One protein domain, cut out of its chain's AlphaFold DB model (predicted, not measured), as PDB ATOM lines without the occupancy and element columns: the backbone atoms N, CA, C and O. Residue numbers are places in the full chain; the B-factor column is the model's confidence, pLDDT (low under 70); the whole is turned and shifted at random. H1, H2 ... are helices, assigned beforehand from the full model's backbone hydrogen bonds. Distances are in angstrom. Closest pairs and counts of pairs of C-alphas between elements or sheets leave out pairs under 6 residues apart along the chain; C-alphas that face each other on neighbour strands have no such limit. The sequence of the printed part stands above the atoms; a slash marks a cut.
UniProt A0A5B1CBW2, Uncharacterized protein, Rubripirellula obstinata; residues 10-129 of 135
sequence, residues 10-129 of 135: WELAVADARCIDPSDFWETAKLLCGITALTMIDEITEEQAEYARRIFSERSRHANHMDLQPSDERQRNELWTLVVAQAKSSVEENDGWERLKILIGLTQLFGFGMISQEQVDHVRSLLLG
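AT A GLANCE: This is residues 10 to 129 of the 135 residues of an uncharacterized protein of Rubripirellula obstinata (UniProt A0A5B1CBW2). Two small bundles of three up-and-down helices sit next to each other, H4, H5 and H6 in one and H1, H2 and H3 in the other, and they pack together where H2 of the one crosses H5 of the other. A long link, residues 61 to 72, runs along the outside from H3 to H4 and joins the two bundles. The printed part has 120 residues with six named helices, H1 to H6 in order along the chain, and no named strand; the class is all helix. The whole is compact, with a radius of gyration of the C-alphas of 14.2 A and spans of 37 by 35 by 23 A.

HOW THE PARTS SIT: Begin at the longest helix, H4, residues 73 to 92. With residues 83 to 91 alone it touches H5, residues 96 to 111; the closest C-alphas are those of Ser 90 and Arg 99, 5.9 A apart, and the two form a helical hairpin at a shallow tilt of 22 degrees, opposite ways. H4 also touches H6, residues 117 to 128, with residues 84 to 91 alone; look at the closest C-alphas, Ala 87 and Leu 127, 6.2 A apart. H5 and H6 form a helical hairpin at a shallow tilt of 5 degrees, opposite ways, with the C-alphas of Arg 99 and Leu 127 closest at 6.4 A. From H5 cross to H2, residues 25 to 40: they touch with 18 pairs of C-alphas within 8 A, the closest being those of Lys 30 and Gly 105 at 4.3 A, and their tilt of 69.7 degrees is steep, only just short of about perpendicular. H2 touches H3, residues 46 to 60, with residues 32 to 39 alone, the C-alphas of Ile 35 and Ala 49 closest at 6.0 A; they form a helical hairpin. H1, residues 10 to 19, touches H3 at a shallow tilt of 7 degrees, the same way, and the closest C-alphas, Ala 17 and Phe 56, are 4.7 A apart. H1 and H2 form a helical hairpin too, with the C-alphas of Ala 13 and Ile 35 closest at 6.5 A. H3 and H4 are apart. In H1, H2, H4 and H6 every O i to N i+4 pair is within hydrogen-bond range; in H3 it is 10 of 11 and in H5 10 of 12.

IN THESE COORDINATES: Find C-alpha 73 at (-11.423, -19.478, -17.554); from there H4 runs 28.8 A to C-alpha 92. H5 is 23.6 A from first to last C-alpha, H2 22.4 A, H3 20.4 A, H6 16.2 A and H1 14.5 A. H1 begins at C-alpha 10, at (8.279, -37.860, 6.782), and H6 ends at C-alpha 128, at (-4.667, -45.376, -10.421).

THE WHOLE: The two C-alphas farthest apart, those of Glu 47 and Arg 74, are 39.5 A from each other. The printed part has no cut. The link from H3 to H4 is long, and the other four links are tight. Look for low confidence at residues 62 to 71, which are under 70 in pLDDT; the mean of the printed part is 88.1.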
ATOM      1  N   TRP A  10       7.832 -38.992   5.990       91.50
ATOM      2  CA  TRP A  10       8.279 -37.860   6.782       91.50
ATOM      3  C   TRP A  10       9.362 -37.015   6.089       91.50
ATOM      4  O   TRP A  10       9.256 -35.790   6.011       91.50
ATOM      5  N   GLU A  11      10.408 -37.660   5.576       92.81
ATOM      6  CA  GLU A  11      11.540 -36.989   4.935       92.81
ATOM      7  C   GLU A  11      11.118 -36.321   3.625       92.81
ATOM      8  O   GLU A  11      11.542 -35.195   3.356       92.81
ATOM      9  N   LEU A  12      10.229 -36.968   2.863       93.50
ATOM     10  CA  LEU A  12       9.634 -36.404   1.649       93.50
ATOM     11  C   LEU A  12       8.801 -35.156   1.959       93.50
ATOM     12  O   LEU A  12       8.989 -34.117   1.327       93.50
ATOM     13  N   ALA A  13       7.949 -35.209   2.986       92.94
ATOM     14  CA  ALA A  13       7.129 -34.068   3.384       92.94
ATOM     15  C   ALA A  13       7.981 -32.859   3.820       92.94
ATOM     16  O   ALA A  13       7.677 -31.713   3.480       92.94
ATOM     17  N   VAL A  14       9.079 -33.102   4.544       95.00
ATOM     18  CA  VAL A  14      10.034 -32.051   4.932       95.00
ATOM     19  C   VAL A  14      10.812 -31.520   3.729       95.00
ATOM     20  O   VAL A  14      11.029 -30.308   3.643       95.00
ATOM     21  N   ALA A  15      11.252 -32.392   2.820       94.75
ATOM     22  CA  ALA A  15      11.958 -31.990   1.608       94.75
ATOM     23  C   ALA A  15      11.080 -31.076   0.742       94.75
ATOM     24  O   ALA A  15      11.510 -29.982   0.373       94.75
ATOM     25  N   ASP A  16       9.823 -31.451   0.525       94.81
ATOM     26  CA  ASP A  16       8.875 -30.643  -0.239       94.81
ATOM     27  C   ASP A  16       8.564 -29.307   0.433       94.81
ATOM     28  O   ASP A  16       8.598 -28.266  -0.225       94.81
ATOM     29  N   ALA A  17       8.356 -29.294   1.755       93.56
ATOM     30  CA  ALA A  17       8.148 -28.058   2.512       93.56
ATOM     31  C   ALA A  17       9.300 -27.047   2.342       93.56
ATOM     32  O   ALA A  17       9.091 -25.829   2.401       93.56
ATOM     33  N   ARG A  18      10.524 -27.531   2.091       94.75
ATOM     34  CA  ARG A  18      11.702 -26.693   1.819       94.75
ATOM     35  C   ARG A  18      11.811 -26.218   0.373       94.75
ATOM     36  O   ARG A  18      12.449 -25.190   0.152       94.75
ATOM     37  N   CYS A  19      11.227 -26.939  -0.580       92.50
ATOM     38  CA  CYS A  19      11.492 -26.741  -2.006       92.50
ATOM     39  C   CYS A  19      10.326 -26.106  -2.766       92.50
ATOM     40  O   CYS A  19      10.570 -25.256  -3.618       92.50
ATOM     41  N   ILE A  20       9.080 -26.451  -2.434       91.75
ATOM     42  CA  ILE A  20       7.891 -25.936  -3.130       91.75
ATOM     43  C   ILE A  20       7.833 -24.406  -3.049       91.75
ATOM     44  O   ILE A  20       8.169 -23.828  -2.010       91.75
ATOM     45  N   ASP A  21       7.432 -23.747  -4.139       88.94
ATOM     46  CA  ASP A  21       7.175 -22.305  -4.168       88.94
ATOM     47  C   ASP A  21       5.880 -21.991  -3.398       88.94
ATOM     48  O   ASP A  21       4.804 -22.411  -3.827       88.94
ATOM     49  N   PRO A  22       5.934 -21.235  -2.285       87.94
ATOM     50  CA  PRO A  22       4.735 -20.891  -1.526       87.94
ATOM     51  C   PRO A  22       3.753 -19.966  -2.259       87.94
ATOM     52  O   PRO A  22       2.646 -19.747  -1.768       87.94
ATOM     53  N   SER A  23       4.162 -19.380  -3.386       83.94
ATOM     54  CA  SER A  23       3.306 -18.536  -4.229       83.94
ATOM     55  C   SER A  23       2.459 -19.370  -5.194       83.94
ATOM     56  O   SER A  23       1.440 -18.883  -5.680       83.94
ATOM     57  N   ASP A  24       2.859 -20.618  -5.460       85.25
ATOM     58  CA  ASP A  24       2.112 -21.553  -6.295       85.25
ATOM     59  C   ASP A  24       0.992 -22.197  -5.474       85.25
ATOM     60  O   ASP A  24       1.218 -23.010  -4.572       85.25
ATOM     61  N   PHE A  25      -0.244 -21.814  -5.787       81.88
ATOM     62  CA  PHE A  25      -1.431 -22.329  -5.118       81.88
ATOM     63  C   PHE A  25      -1.561 -23.851  -5.235       81.88
ATOM     64  O   PHE A  25      -1.919 -24.503  -4.254       81.88
ATOM     65  N   TRP A  26      -1.281 -24.419  -6.409       87.75
ATOM     66  CA  TRP A  26      -1.473 -25.842  -6.662       87.75
ATOM     67  C   TRP A  26      -0.458 -26.679  -5.890       87.75
ATOM     68  O   TRP A  26      -0.840 -27.607  -5.174       87.75
ATOM     69  N   GLU A  27       0.821 -26.309  -5.959       90.31
ATOM     70  CA  GLU A  27       1.873 -26.992  -5.201       90.31
ATOM     71  C   GLU A  27       1.667 -26.852  -3.687       90.31
ATOM     72  O   GLU A  27       1.823 -27.816  -2.932       90.31
ATOM     73  N   THR A  28       1.229 -25.673  -3.234       89.62
ATOM     74  CA  THR A  28       0.892 -25.432  -1.826       89.62
ATOM     75  C   THR A  28      -0.270 -26.312  -1.364       89.62
ATOM     76  O   THR A  28      -0.176 -26.960  -0.317       89.62
ATOM     77  N   ALA A  29      -1.360 -26.363  -2.134       88.75
ATOM     78  CA  ALA A  29      -2.529 -27.175  -1.812       88.75
ATOM     79  C   ALA A  29      -2.158 -28.662  -1.733       88.75
ATOM     80  O   ALA A  29      -2.460 -29.314  -0.733       88.75
ATOM     81  N   LYS A  30      -1.431 -29.176  -2.734       92.25
ATOM     82  CA  LYS A  30      -0.905 -30.548  -2.758       92.25
ATOM     83  C   LYS A  30      -0.089 -30.882  -1.513       92.25
ATOM     84  O   LYS A  30      -0.363 -31.891  -0.866       92.25
ATOM     85  N   LEU A  31       0.883 -30.041  -1.154       93.50
ATOM     86  CA  LEU A  31       1.745 -30.269   0.006       93.50
ATOM     87  C   LEU A  31       0.947 -30.321   1.312       93.50
ATOM     88  O   LEU A  31       1.076 -31.269   2.086       93.50
ATOM     89  N   LEU A  32       0.119 -29.306   1.571       92.88
ATOM     90  CA  LEU A  32      -0.605 -29.195   2.840       92.88
ATOM     91  C   LEU A  32      -1.658 -30.300   2.994       92.88
ATOM     92  O   LEU A  32      -1.820 -30.859   4.085       92.88
ATOM     93  N   CYS A  33      -2.342 -30.651   1.906       92.12
ATOM     94  CA  CYS A  33      -3.269 -31.774   1.880       92.12
ATOM     95  C   CYS A  33      -2.550 -33.117   2.027       92.12
ATOM     96  O   CYS A  33      -3.002 -33.950   2.808       92.12
ATOM     97  N   GLY A  34      -1.412 -33.306   1.354       94.12
ATOM     98  CA  GLY A  34      -0.587 -34.507   1.471       94.12
ATOM     99  C   GLY A  34      -0.091 -34.738   2.899       94.12
ATOM    100  O   GLY A  34      -0.276 -35.826   3.433       94.12
ATOM    101  N   ILE A  35       0.446 -33.703   3.560       94.00
ATOM    102  CA  ILE A  35       0.861 -33.781   4.974       94.00
ATOM    103  C   ILE A  35      -0.316 -34.207   5.857       94.00
ATOM    104  O   ILE A  35      -0.180 -35.107   6.675       94.00
ATOM    105  N   THR A  36      -1.479 -33.577   5.672       92.44
ATOM    106  CA  THR A  36      -2.682 -33.886   6.461       92.44
ATOM    107  C   THR A  36      -3.119 -35.333   6.273       92.44
ATOM    108  O   THR A  36      -3.473 -36.005   7.237       92.44
ATOM    109  N   ALA A  37      -3.068 -35.828   5.042       90.69
ATOM    110  CA  ALA A  37      -3.444 -37.193   4.736       90.69
ATOM    111  C   ALA A  37      -2.508 -38.220   5.361       90.69
ATOM    112  O   ALA A  37      -3.000 -39.188   5.928       90.69
ATOM    113  N   LEU A  38      -1.191 -37.987   5.310       91.81
ATOM    114  CA  LEU A  38      -0.205 -38.850   5.963       91.81
ATOM    115  C   LEU A  38      -0.461 -38.960   7.471       91.81
ATOM    116  O   LEU A  38      -0.343 -40.046   8.030       91.81
ATOM    117  N   THR A  39      -0.868 -37.866   8.122       92.38
ATOM    118  CA  THR A  39      -1.260 -37.890   9.540       92.38
ATOM    119  C   THR A  39      -2.529 -38.708   9.780       92.38
ATOM    120  O   THR A  39      -2.615 -39.426  10.765       92.38
ATOM    121  N   MET A  40      -3.518 -38.638   8.881       91.56
ATOM    122  CA  MET A  40      -4.787 -39.373   9.026       91.56
ATOM    123  C   MET A  40      -4.647 -40.895   8.897       91.56
ATOM    124  O   MET A  40      -5.523 -41.619   9.366       91.56
ATOM    125  N   ILE A  41      -3.597 -41.366   8.223       90.69
ATOM    126  CA  ILE A  41      -3.306 -42.795   8.045       90.69
ATOM    127  C   ILE A  41      -2.159 -43.276   8.943       90.69
ATOM    128  O   ILE A  41      -1.642 -44.366   8.723       90.69
ATOM    129  N   ASP A  42      -1.765 -42.469   9.933       91.19
ATOM    130  CA  ASP A  42      -0.710 -42.769  10.908       91.19
ATOM    131  C   ASP A  42       0.682 -43.056  10.295       91.19
ATOM    132  O   ASP A  42       1.537 -43.668  10.934       91.19
ATOM    133  N   GLU A  43       0.950 -42.576   9.073       91.38
ATOM    134  CA  GLU A  43       2.272 -42.674   8.424       91.38
ATOM    135  C   GLU A  43       3.279 -41.673   9.010       91.38
ATOM    136  O   GLU A  43       4.487 -41.912   9.016       91.38
ATOM    137  N   ILE A  44       2.784 -40.539   9.515       93.12
ATOM    138  CA  ILE A  44       3.567 -39.556  10.273       93.12
ATOM    139  C   ILE A  44       2.788 -39.112  11.513       93.12
ATOM    140  O   ILE A  44       1.559 -39.061  11.505       93.12
ATOM    141  N   THR A  45       3.499 -38.736  12.574       94.88
ATOM    142  CA  THR A  45       2.883 -38.189  13.791       94.88
ATOM    143  C   THR A  45       2.381 -36.756  13.580       94.88
ATOM    144  O   THR A  45       2.825 -36.051  12.669       94.88
ATOM    145  N   GLU A  46       1.498 -36.275  14.462       94.75
ATOM    146  CA  GLU A  46       1.069 -34.864  14.446       94.75
ATOM    147  C   GLU A  46       2.266 -33.913  14.629       94.75
ATOM    148  O   GLU A  46       2.392 -32.934  13.904       94.75
ATOM    149  N   GLU A  47       3.208 -34.233  15.523       96.38
ATOM    150  CA  GLU A  47       4.410 -33.412  15.749       96.38
ATOM    151  C   GLU A  47       5.284 -33.300  14.490       96.38
ATOM    152  O   GLU A  47       5.833 -32.237  14.182       96.38
ATOM    153  N   GLN A  48       5.405 -34.397  13.737       95.75
ATOM    154  CA  GLN A  48       6.070 -34.406  12.439       95.75
ATOM    155  C   GLN A  48       5.308 -33.505  11.458       95.75
ATOM    156  O   GLN A  48       5.876 -32.554  10.915       95.75
ATOM    157  N   ALA A  49       4.006 -33.720  11.291       95.06
ATOM    158  CA  ALA A  49       3.172 -32.911  10.408       95.06
ATOM    159  C   ALA A  49       3.266 -31.404  10.715       95.06
ATOM    160  O   ALA A  49       3.486 -30.592   9.808       95.06
ATOM    161  N   GLU A  50       3.182 -31.021  11.990       95.81
ATOM    162  CA  GLU A  50       3.352 -29.645  12.456       95.81
ATOM    163  C   GLU A  50       4.728 -29.079  12.104       95.81
ATOM    164  O   GLU A  50       4.833 -27.934  11.656       95.81
ATOM    165  N   TYR A  51       5.794 -29.866  12.255       96.44
ATOM    166  CA  TYR A  51       7.139 -29.427  11.898       96.44
ATOM    167  C   TYR A  51       7.286 -29.169  10.391       96.44
ATOM    168  O   TYR A  51       7.839 -28.130  10.016       96.44
ATOM    169  N   ALA A  52       6.759 -30.040   9.522       95.06
ATOM    170  CA  ALA A  52       6.770 -29.805   8.073       95.06
ATOM    171  C   ALA A  52       5.947 -28.558   7.698       95.06
ATOM    172  O   ALA A  52       6.434 -27.683   6.974       95.06
ATOM    173  N   ARG A  53       4.741 -28.408   8.267       94.81
ATOM    174  CA  ARG A  53       3.900 -27.213   8.071       94.81
ATOM    175  C   ARG A  53       4.590 -25.938   8.557       94.81
ATOM    176  O   ARG A  53       4.459 -24.898   7.912       94.81
ATOM    177  N   ARG A  54       5.341 -25.997   9.662       95.69
ATOM    178  CA  ARG A  54       6.105 -24.857  10.187       95.69
ATOM    179  C   ARG A  54       7.209 -24.427   9.226       95.69
ATOM    180  O   ARG A  54       7.289 -23.238   8.933       95.69
ATOM    181  N   ILE A  55       8.002 -25.369   8.703       94.19
ATOM    182  CA  ILE A  55       9.044 -25.078   7.698       94.19
ATOM    183  C   ILE A  55       8.440 -24.342   6.505       94.19
ATOM    184  O   ILE A  55       8.960 -23.312   6.077       94.19
ATOM    185  N   PHE A  56       7.332 -24.865   5.984       93.88
ATOM    186  CA  PHE A  56       6.658 -24.247   4.855       93.88
ATOM    187  C   PHE A  56       6.152 -22.840   5.213       93.88
ATOM    188  O   PHE A  56       6.480 -21.871   4.534       93.88
ATOM    189  N   SER A  57       5.453 -22.704   6.346       89.88
ATOM    190  CA  SER A  57       4.870 -21.435   6.809       89.88
ATOM    191  C   SER A  57       5.906 -20.328   7.021       89.88
ATOM    192  O   SER A  57       5.631 -19.163   6.739       89.88
ATOM    193  N   GLU A  58       7.101 -20.658   7.517       91.56
ATOM    194  CA  GLU A  58       8.198 -19.693   7.677       91.56
ATOM    195  C   GLU A  58       8.635 -19.090   6.333       91.56
ATOM    196  O   GLU A  58       8.934 -17.894   6.261       91.56
ATOM    197  N   ARG A  59       8.594 -19.888   5.258       89.06
ATOM    198  CA  ARG A  59       8.858 -19.426   3.889       89.06
ATOM    199  C   ARG A  59       7.676 -18.641   3.319       89.06
ATOM    200  O   ARG A  59       7.889 -17.582   2.731       89.06
ATOM    201  N   SER A  60       6.442 -19.094   3.551       82.62
ATOM    202  CA  SER A  60       5.225 -18.444   3.039       82.62
ATOM    203  C   SER A  60       5.016 -17.024   3.568       82.62
ATOM    204  O   SER A  60       4.436 -16.202   2.870       82.62
ATOM    205  N   ARG A  61       5.520 -16.693   4.768       75.50
ATOM    206  CA  ARG A  61       5.412 -15.343   5.371       75.50
ATOM    207  C   ARG A  61       5.976 -14.208   4.508       75.50
ATOM    208  O   ARG A  61       5.665 -13.051   4.772       75.50
ATOM    209  N   HIS A  62       6.804 -14.531   3.520       67.31
ATOM    210  CA  HIS A  62       7.431 -13.565   2.619       67.31
ATOM    211  C   HIS A  62       6.971 -13.721   1.162       67.31
ATOM    212  O   HIS A  62       7.464 -13.004   0.294       67.31
ATOM    213  N   ALA A  63       6.056 -14.654   0.882       68.75
ATOM    214  CA  ALA A  63       5.526 -14.870  -0.454       68.75
ATOM    215  C   ALA A  63       4.361 -13.906  -0.710       68.75
ATOM    216  O   ALA A  63       3.410 -13.840   0.069       68.75
ATOM    217  N   ASN A  64       4.430 -13.152  -1.807       58.16
ATOM    218  CA  ASN A  64       3.263 -12.433  -2.305       58.16
ATOM    219  C   ASN A  64       2.283 -13.489  -2.821       58.16
ATOM    220  O   ASN A  64       2.594 -14.183  -3.787       58.16
ATOM    221  N   HIS A  65       1.135 -13.637  -2.163       56.41
ATOM    222  CA  HIS A  65       0.099 -14.568  -2.596       56.41
ATOM    223  C   HIS A  65      -0.254 -14.301  -4.065       56.41
ATOM    224  O   HIS A  65      -0.593 -13.172  -4.424       56.41
ATOM    225  N   MET A  66      -0.172 -15.327  -4.918       52.03
ATOM    226  CA  MET A  66      -0.839 -15.243  -6.210       52.03
ATOM    227  C   MET A  66      -2.343 -15.257  -5.957       52.03
ATOM    228  O   MET A  66      -2.891 -16.246  -5.471       52.03
ATOM    229  N   ASP A  67      -3.005 -14.162  -6.323       52.88
ATOM    230  CA  ASP A  67      -4.454 -14.102  -6.484       52.88
ATOM    231  C   ASP A  67      -4.851 -14.945  -7.709       52.88
ATOM    232  O   ASP A  67      -5.218 -14.422  -8.764       52.88
ATOM    233  N   LEU A  68      -4.767 -16.273  -7.598       52.78
ATOM    234  CA  LEU A  68      -5.506 -17.158  -8.492       52.78
ATOM    235  C   LEU A  68      -6.981 -17.021  -8.122       52.78
ATOM    236  O   LEU A  68      -7.531 -17.798  -7.341       52.78
ATOM    237  N   GLN A  69      -7.615 -15.966  -8.633       54.31
ATOM    238  CA  GLN A  69      -9.048 -15.808  -8.491       54.31
ATOM    239  C   GLN A  69      -9.730 -16.859  -9.377       54.31
ATOM    240  O   GLN A  69      -9.528 -16.850 -10.591       54.31
ATOM    241  N   PRO A  70     -10.574 -17.744  -8.816       54.41
ATOM    242  CA  PRO A  70     -11.191 -18.872  -9.531       54.41
ATOM    243  C   PRO A  70     -12.123 -18.486 -10.705       54.41
ATOM    244  O   PRO A  70     -12.759 -19.351 -11.312       54.41
ATOM    245  N   SER A  71     -12.232 -17.200 -11.050       61.44
ATOM    246  CA  SER A  71     -13.141 -16.673 -12.067       61.44
ATOM    247  C   SER A  71     -12.590 -16.650 -13.500       61.44
ATOM    248  O   SER A  71     -13.408 -16.647 -14.418       61.44
ATOM    249  N   ASP A  72     -11.267 -16.644 -13.727       78.06
ATOM    250  CA  ASP A  72     -10.702 -16.611 -15.093       78.06
ATOM    251  C   ASP A  72     -10.649 -18.023 -15.708       78.06
ATOM    252  O   ASP A  72      -9.941 -18.914 -15.237       78.06
ATOM    253  N   GLU A  73     -11.397 -18.226 -16.794       82.06
ATOM    254  CA  GLU A  73     -11.423 -19.478 -17.554       82.06
ATOM    255  C   GLU A  73     -10.039 -19.863 -18.088       82.06
ATOM    256  O   GLU A  73      -9.684 -21.042 -18.089       82.06
ATOM    257  N   ARG A  74      -9.222 -18.878 -18.475       82.88
ATOM    258  CA  ARG A  74      -7.855 -19.131 -18.932       82.88
ATOM    259  C   ARG A  74      -7.000 -19.717 -17.811       82.88
ATOM    260  O   ARG A  74      -6.334 -20.721 -18.038       82.88
ATOM    261  N   GLN A  75      -7.070 -19.148 -16.607       78.94
ATOM    262  CA  GLN A  75      -6.332 -19.657 -15.446       78.94
ATOM    263  C   GLN A  75      -6.792 -21.065 -15.056       78.94
ATOM    264  O   GLN A  75      -5.959 -21.918 -14.757       78.94
ATOM    265  N   ARG A  76      -8.102 -21.352 -15.120       84.56
ATOM    266  CA  ARG A  76      -8.617 -22.714 -14.887       84.56
ATOM    267  C   ARG A  76      -8.090 -23.714 -15.919       84.56
ATOM    268  O   ARG A  76      -7.722 -24.824 -15.549       84.56
ATOM    269  N   ASN A  77      -8.008 -23.324 -17.191       86.62
ATOM    270  CA  ASN A  77      -7.469 -24.178 -18.255       86.62
ATOM    271  C   ASN A  77      -5.953 -24.407 -18.116       86.62
ATOM    272  O   ASN A  77      -5.474 -25.521 -18.345       86.62
ATOM    273  N   GLU A  78      -5.198 -23.381 -17.723       85.12
ATOM    274  CA  GLU A  78      -3.764 -23.490 -17.424       85.12
ATOM    275  C   GLU A  78      -3.522 -24.431 -16.236       85.12
ATOM    276  O   GLU A  78      -2.735 -25.372 -16.349       85.12
ATOM    277  N   LEU A  79      -4.273 -24.250 -15.144       85.81
ATOM    278  CA  LEU A  79      -4.232 -25.126 -13.976       85.81
ATOM    279  C   LEU A  79      -4.586 -26.571 -14.344       85.81
ATOM    280  O   LEU A  79      -3.882 -27.497 -13.955       85.81
ATOM    281  N   TRP A  80      -5.640 -26.778 -15.135       90.31
ATOM    282  CA  TRP A  80      -6.024 -28.112 -15.592       90.31
ATOM    283  C   TRP A  80      -4.916 -28.790 -16.406       90.31
ATOM    284  O   TRP A  80      -4.592 -29.956 -16.175       90.31
ATOM    285  N   THR A  81      -4.294 -28.048 -17.324       91.06
ATOM    286  CA  THR A  81      -3.171 -28.549 -18.127       91.06
ATOM    287  C   THR A  81      -2.002 -28.969 -17.236       91.06
ATOM    288  O   THR A  81      -1.423 -30.037 -17.448       91.06
ATOM    289  N   LEU A  82      -1.686 -28.165 -16.215       91.12
ATOM    290  CA  LEU A  82      -0.640 -28.464 -15.239       91.12
ATOM    291  C   LEU A  82      -0.949 -29.740 -14.442       91.12
ATOM    292  O   LEU A  82      -0.097 -30.622 -14.357       91.12
ATOM    293  N   VAL A  83      -2.169 -29.867 -13.910       92.31
ATOM    294  CA  VAL A  83      -2.610 -31.035 -13.126       92.31
ATOM    295  C   VAL A  83      -2.455 -32.326 -13.931       92.31
ATOM    296  O   VAL A  83      -1.863 -33.291 -13.448       92.31
ATOM    297  N   VAL A  84      -2.943 -32.351 -15.175       94.81
ATOM    298  CA  VAL A  84      -2.856 -33.542 -16.037       94.81
ATOM    299  C   VAL A  84      -1.404 -33.878 -16.384       94.81
ATOM    300  O   VAL A  84      -1.037 -35.053 -16.403       94.81
ATOM    301  N   ALA A  85      -0.571 -32.870 -16.664       94.19
ATOM    302  CA  ALA A  85       0.841 -33.082 -16.972       94.19
ATOM    303  C   ALA A  85       1.595 -33.697 -15.784       94.19
ATOM    304  O   ALA A  85       2.300 -34.690 -15.956       94.19
ATOM    305  N   GLN A  86       1.395 -33.161 -14.578       94.12
ATOM    306  CA  GLN A  86       2.022 -33.692 -13.369       94.12
ATOM    307  C   GLN A  86       1.520 -35.095 -13.021       94.12
ATOM    308  O   GLN A  86       2.321 -35.951 -12.653       94.12
ATOM    309  N   ALA A  87       0.224 -35.371 -13.208       94.69
ATOM    310  CA  ALA A  87      -0.318 -36.709 -13.000       94.69
ATOM    311  C   ALA A  87       0.381 -37.745 -13.894       94.69
ATOM    312  O   ALA A  87       0.815 -38.784 -13.403       94.69
ATOM    313  N   LYS A  88       0.573 -37.432 -15.181       95.44
ATOM    314  CA  LYS A  88       1.311 -38.301 -16.111       95.44
ATOM    315  C   LYS A  88       2.771 -38.483 -15.698       95.44
ATOM    316  O   LYS A  88       3.204 -39.626 -15.593       95.44
ATOM    317  N   SER A  89       3.484 -37.393 -15.391       95.25
ATOM    318  CA  SER A  89       4.888 -37.453 -14.941       95.25
ATOM    319  C   SER A  89       5.038 -38.349 -13.711       95.25
ATOM    320  O   SER A  89       5.874 -39.243 -13.693       95.25
ATOM    321  N   SER A  90       4.153 -38.197 -12.719       93.94
ATOM    322  CA  SER A  90       4.197 -38.991 -11.483       93.94
ATOM    323  C   SER A  90       3.970 -40.493 -11.710       93.94
ATOM    324  O   SER A  90       4.520 -41.324 -10.990       93.94
ATOM    325  N   VAL A  91       3.183 -40.864 -12.728       92.81
ATOM    326  CA  VAL A  91       2.984 -42.264 -13.128       92.81
ATOM    327  C   VAL A  91       4.209 -42.791 -13.875       92.81
ATOM    328  O   VAL A  91       4.661 -43.894 -13.580       92.81
ATOM    329  N   GLU A  92       4.764 -42.010 -14.803       93.25
ATOM    330  CA  GLU A  92       5.973 -42.367 -15.561       93.25
ATOM    331  C   GLU A  92       7.195 -42.553 -14.648       93.25
ATOM    332  O   GLU A  92       7.975 -43.489 -14.832       93.25
ATOM    333  N   GLU A  93       7.328 -41.706 -13.629       93.38
ATOM    334  CA  GLU A  93       8.405 -41.741 -12.634       93.38
ATOM    335  C   GLU A  93       8.152 -42.755 -11.507       93.38
ATOM    336  O   GLU A  93       9.050 -43.038 -10.713       93.38
ATOM    337  N   ASN A  94       6.949 -43.341 -11.451       89.94
ATOM    338  CA  ASN A  94       6.484 -44.198 -10.361       89.94
ATOM    339  C   ASN A  94       6.629 -43.532  -8.973       89.94
ATOM    340  O   ASN A  94       6.981 -44.181  -7.986       89.94
ATOM    341  N   ASP A  95       6.342 -42.231  -8.896       91.50
ATOM    342  CA  ASP A  95       6.403 -41.450  -7.661       91.50
ATOM    343  C   ASP A  95       5.082 -41.579  -6.887       91.50
ATOM    344  O   ASP A  95       4.096 -40.881  -7.136       91.50
ATOM    345  N   GLY A  96       5.049 -42.514  -5.935       88.94
ATOM    346  CA  GLY A  96       3.877 -42.750  -5.089       88.94
ATOM    347  C   GLY A  96       3.483 -41.546  -4.224       88.94
ATOM    348  O   GLY A  96       2.293 -41.338  -3.982       88.94
ATOM    349  N   TRP A  97       4.453 -40.734  -3.800       91.06
ATOM    350  CA  TRP A  97       4.201 -39.564  -2.963       91.06
ATOM    351  C   TRP A  97       3.583 -38.422  -3.772       91.06
ATOM    352  O   TRP A  97       2.584 -37.834  -3.349       91.06
ATOM    353  N   GLU A  98       4.100 -38.157  -4.971       93.25
ATOM    354  CA  GLU A  98       3.509 -37.173  -5.879       93.25
ATOM    355  C   GLU A  98       2.092 -37.586  -6.301       93.25
ATOM    356  O   GLU A  98       1.165 -36.774  -6.238       93.25
ATOM    357  N   ARG A  99       1.877 -38.872  -6.617       92.94
ATOM    358  CA  ARG A  99       0.539 -39.412  -6.927       92.94
ATOM    359  C   ARG A  99      -0.445 -39.189  -5.776       92.94
ATOM    360  O   ARG A  99      -1.573 -38.754  -6.017       92.94
ATOM    361  N   LEU A 100      -0.027 -39.441  -4.531       91.69
ATOM    362  CA  LEU A 100      -0.847 -39.204  -3.339       91.69
ATOM    363  C   LEU A 100      -1.196 -37.717  -3.184       91.69
ATOM    364  O   LEU A 100      -2.368 -37.371  -3.029       91.69
ATOM    365  N   LYS A 101      -0.201 -36.826  -3.268       93.44
ATOM    366  CA  LYS A 101      -0.414 -35.375  -3.180       93.44
ATOM    367  C   LYS A 101      -1.393 -34.872  -4.236       93.44
ATOM    368  O   LYS A 101      -2.275 -34.090  -3.893       93.44
ATOM    369  N   ILE A 102      -1.271 -35.319  -5.489       94.62
ATOM    370  CA  ILE A 102      -2.192 -34.925  -6.564       94.62
ATOM    371  C   ILE A 102      -3.614 -35.391  -6.236       94.62
ATOM    372  O   ILE A 102      -4.519 -34.558  -6.228       94.62
ATOM    373  N   LEU A 103      -3.815 -36.675  -5.902       92.44
ATOM    374  CA  LEU A 103      -5.142 -37.226  -5.579       92.44
ATOM    375  C   LEU A 103      -5.866 -36.412  -4.505       92.44
ATOM    376  O   LEU A 103      -7.059 -36.133  -4.622       92.44
ATOM    377  N   ILE A 104      -5.141 -36.019  -3.462       90.56
ATOM    378  CA  ILE A 104      -5.726 -35.313  -2.321       90.56
ATOM    379  C   ILE A 104      -5.826 -33.816  -2.611       90.56
ATOM    380  O   ILE A 104      -6.829 -33.194  -2.264       90.56
ATOM    381  N   GLY A 105      -4.862 -33.237  -3.326       90.31
ATOM    382  CA  GLY A 105      -4.896 -31.849  -3.785       90.31
ATOM    383  C   GLY A 105      -6.104 -31.540  -4.677       90.31
ATOM    384  O   GLY A 105      -6.680 -30.455  -4.565       90.31
ATOM    385  N   LEU A 106      -6.564 -32.501  -5.492       91.44
ATOM    386  CA  LEU A 106      -7.781 -32.357  -6.309       91.44
ATOM    387  C   LEU A 106      -9.016 -31.993  -5.475       91.44
ATOM    388  O   LEU A 106      -9.886 -31.273  -5.965       91.44
ATOM    389  N   THR A 107      -9.092 -32.438  -4.215       86.75
ATOM    390  CA  THR A 107     -10.227 -32.124  -3.331       86.75
ATOM    391  C   THR A 107     -10.365 -30.624  -3.081       86.75
ATOM    392  O   THR A 107     -11.484 -30.112  -3.053       86.75
ATOM    393  N   GLN A 108      -9.246 -29.901  -2.966       83.25
ATOM    394  CA  GLN A 108      -9.258 -28.449  -2.802       83.25
ATOM    395  C   GLN A 108      -9.699 -27.766  -4.093       83.25
ATOM    396  O   GLN A 108     -10.592 -26.924  -4.061       83.25
ATOM    397  N   LEU A 109      -9.140 -28.166  -5.240       85.81
ATOM    398  CA  LEU A 109      -9.522 -27.591  -6.534       85.81
ATOM    399  C   LEU A 109     -11.014 -27.777  -6.829       85.81
ATOM    400  O   LEU A 109     -11.679 -26.842  -7.280       85.81
ATOM    401  N   PHE A 110     -11.547 -28.966  -6.549       87.50
ATOM    402  CA  PHE A 110     -12.969 -29.254  -6.690       87.50
ATOM    403  C   PHE A 110     -13.812 -28.433  -5.704       87.50
ATOM    404  O   PHE A 110     -14.792 -27.809  -6.105       87.50
ATOM    405  N   GLY A 111     -13.397 -28.355  -4.434       84.00
ATOM    406  CA  GLY A 111     -14.077 -27.563  -3.404       84.00
ATOM    407  C   GLY A 111     -14.156 -26.064  -3.724       84.00
ATOM    408  O   GLY A 111     -15.157 -25.424  -3.405       84.00
ATOM    409  N   PHE A 112     -13.150 -25.513  -4.409       82.62
ATOM    410  CA  PHE A 112     -13.151 -24.129  -4.901       82.62
ATOM    411  C   PHE A 112     -13.857 -23.944  -6.255       82.62
ATOM    412  O   PHE A 112     -13.876 -22.832  -6.784       82.62
ATOM    413  N   GLY A 113     -14.428 -25.005  -6.836       84.12
ATOM    414  CA  GLY A 113     -15.086 -24.958  -8.143       84.12
ATOM    415  C   GLY A 113     -14.128 -24.674  -9.305       84.12
ATOM    416  O   GLY A 113     -14.561 -24.191 -10.351       84.12
ATOM    417  N   MET A 114     -12.829 -24.937  -9.130       85.06
ATOM    418  CA  MET A 114     -11.813 -24.734 -10.170       85.06
ATOM    419  C   MET A 114     -11.795 -25.872 -11.193       85.06
ATOM    420  O   MET A 114     -11.419 -25.651 -12.343       85.06
ATOM    421  N   ILE A 115     -12.218 -27.067 -10.777       87.31
ATOM    422  CA  ILE A 115     -12.380 -28.249 -11.626       87.31
ATOM    423  C   ILE A 115     -13.736 -28.911 -11.363       87.31
ATOM    424  O   ILE A 115     -14.324 -28.758 -10.293       87.31
ATOM    425  N   SER A 116     -14.226 -29.653 -12.349       90.81
ATOM    426  CA  SER A 116     -15.455 -30.447 -12.286       90.81
ATOM    427  C   SER A 116     -15.217 -31.852 -11.722       90.81
ATOM    428  O   SER A 116     -14.080 -32.319 -11.644       90.81
ATOM    429  N   GLN A 117     -16.297 -32.560 -11.377       92.25
ATOM    430  CA  GLN A 117     -16.217 -33.965 -10.959       92.25
ATOM    431  C   GLN A 117     -15.646 -34.857 -12.074       92.25
ATOM    432  O   GLN A 117     -14.796 -35.692 -11.798       92.25
ATOM    433  N   GLU A 118     -16.027 -34.627 -13.336       94.25
ATOM    434  CA  GLU A 118     -15.494 -35.373 -14.488       94.25
ATOM    435  C   GLU A 118     -13.968 -35.223 -14.608       94.25
ATOM    436  O   GLU A 118     -13.257 -36.181 -14.899       94.25
ATOM    437  N   GLN A 119     -13.442 -34.027 -14.330       93.38
ATOM    438  CA  GLN A 119     -11.999 -33.782 -14.300       93.38
ATOM    439  C   GLN A 119     -11.309 -34.489 -13.126       93.38
ATOM    440  O   GLN A 119     -10.199 -34.995 -13.290       93.38
ATOM    441  N   VAL A 120     -11.953 -34.550 -11.956       93.06
ATOM    442  CA  VAL A 120     -11.452 -35.332 -10.813       93.06
ATOM    443  C   VAL A 120     -11.378 -36.812 -11.181       93.06
ATOM    444  O   VAL A 120     -10.338 -37.437 -10.978       93.06
ATOM    445  N   ASP A 121     -12.452 -37.359 -11.748       92.94
ATOM    446  CA  ASP A 121     -12.540 -38.770 -12.125       92.94
ATOM    447  C   ASP A 121     -11.490 -39.123 -13.188       92.94
ATOM    448  O   ASP A 121     -10.756 -40.097 -13.019       92.94
ATOM    449  N   HIS A 122     -11.296 -38.258 -14.190       94.38
ATOM    450  CA  HIS A 122     -10.250 -38.424 -15.200       94.38
ATOM    451  C   HIS A 122      -8.839 -38.524 -14.595       94.38
ATOM    452  O   HIS A 122      -8.063 -39.415 -14.943       94.38
ATOM    453  N   VAL A 123      -8.474 -37.622 -13.677       94.69
ATOM    454  CA  VAL A 123      -7.136 -37.654 -13.059       94.69
ATOM    455  C   VAL A 123      -6.982 -38.876 -12.158       94.69
ATOM    456  O   VAL A 123      -5.914 -39.484 -12.133       94.69
ATOM    457  N   ARG A 124      -8.040 -39.285 -11.452       93.56
ATOM    458  CA  ARG A 124      -8.025 -40.519 -10.656       93.56
ATOM    459  C   ARG A 124      -7.791 -41.748 -11.530       93.56
ATOM    460  O   ARG A 124      -6.922 -42.547 -11.189       93.56
ATOM    461  N   SER A 125      -8.493 -41.851 -12.659       93.00
ATOM    462  CA  SER A 125      -8.297 -42.905 -13.660       93.00
ATOM    463  C   SER A 125      -6.836 -42.969 -14.118       93.00
ATOM    464  O   SER A 125      -6.208 -44.028 -14.030       93.00
ATOM    465  N   LEU A 126      -6.252 -41.821 -14.496       93.56
ATOM    466  CA  LEU A 126      -4.840 -41.724 -14.882       93.56
ATOM    467  C   LEU A 126      -3.891 -42.200 -13.774       93.56
ATOM    468  O   LEU A 126      -2.988 -42.992 -14.034       93.56
ATOM    469  N   LEU A 127      -4.081 -41.714 -12.546       93.50
ATOM    470  CA  LEU A 127      -3.171 -41.978 -11.432       93.50
ATOM    471  C   LEU A 127      -3.264 -43.406 -10.911       93.50
ATOM    472  O   LEU A 127      -2.264 -43.922 -10.421       93.50
ATOM    473  N   LEU A 128      -4.437 -44.033 -10.960       89.12
ATOM    474  CA  LEU A 128      -4.667 -45.376 -10.421       89.12
ATOM    475  C   LEU A 128      -4.573 -46.467 -11.494       89.12
ATOM    476  O   LEU A 128      -4.534 -47.648 -11.154       89.12
ATOM    477  N   GLY A 129      -4.507 -46.092 -12.775       82.88
ATOM    478  CA  GLY A 129      -4.592 -47.042 -13.883       82.88
ATOM    479  C   GLY A 129      -5.969 -47.709 -13.978       82.88
ATOM    480  O   GLY A 129      -6.103 -48.776 -14.580       82.88
TER     481      GLY A 129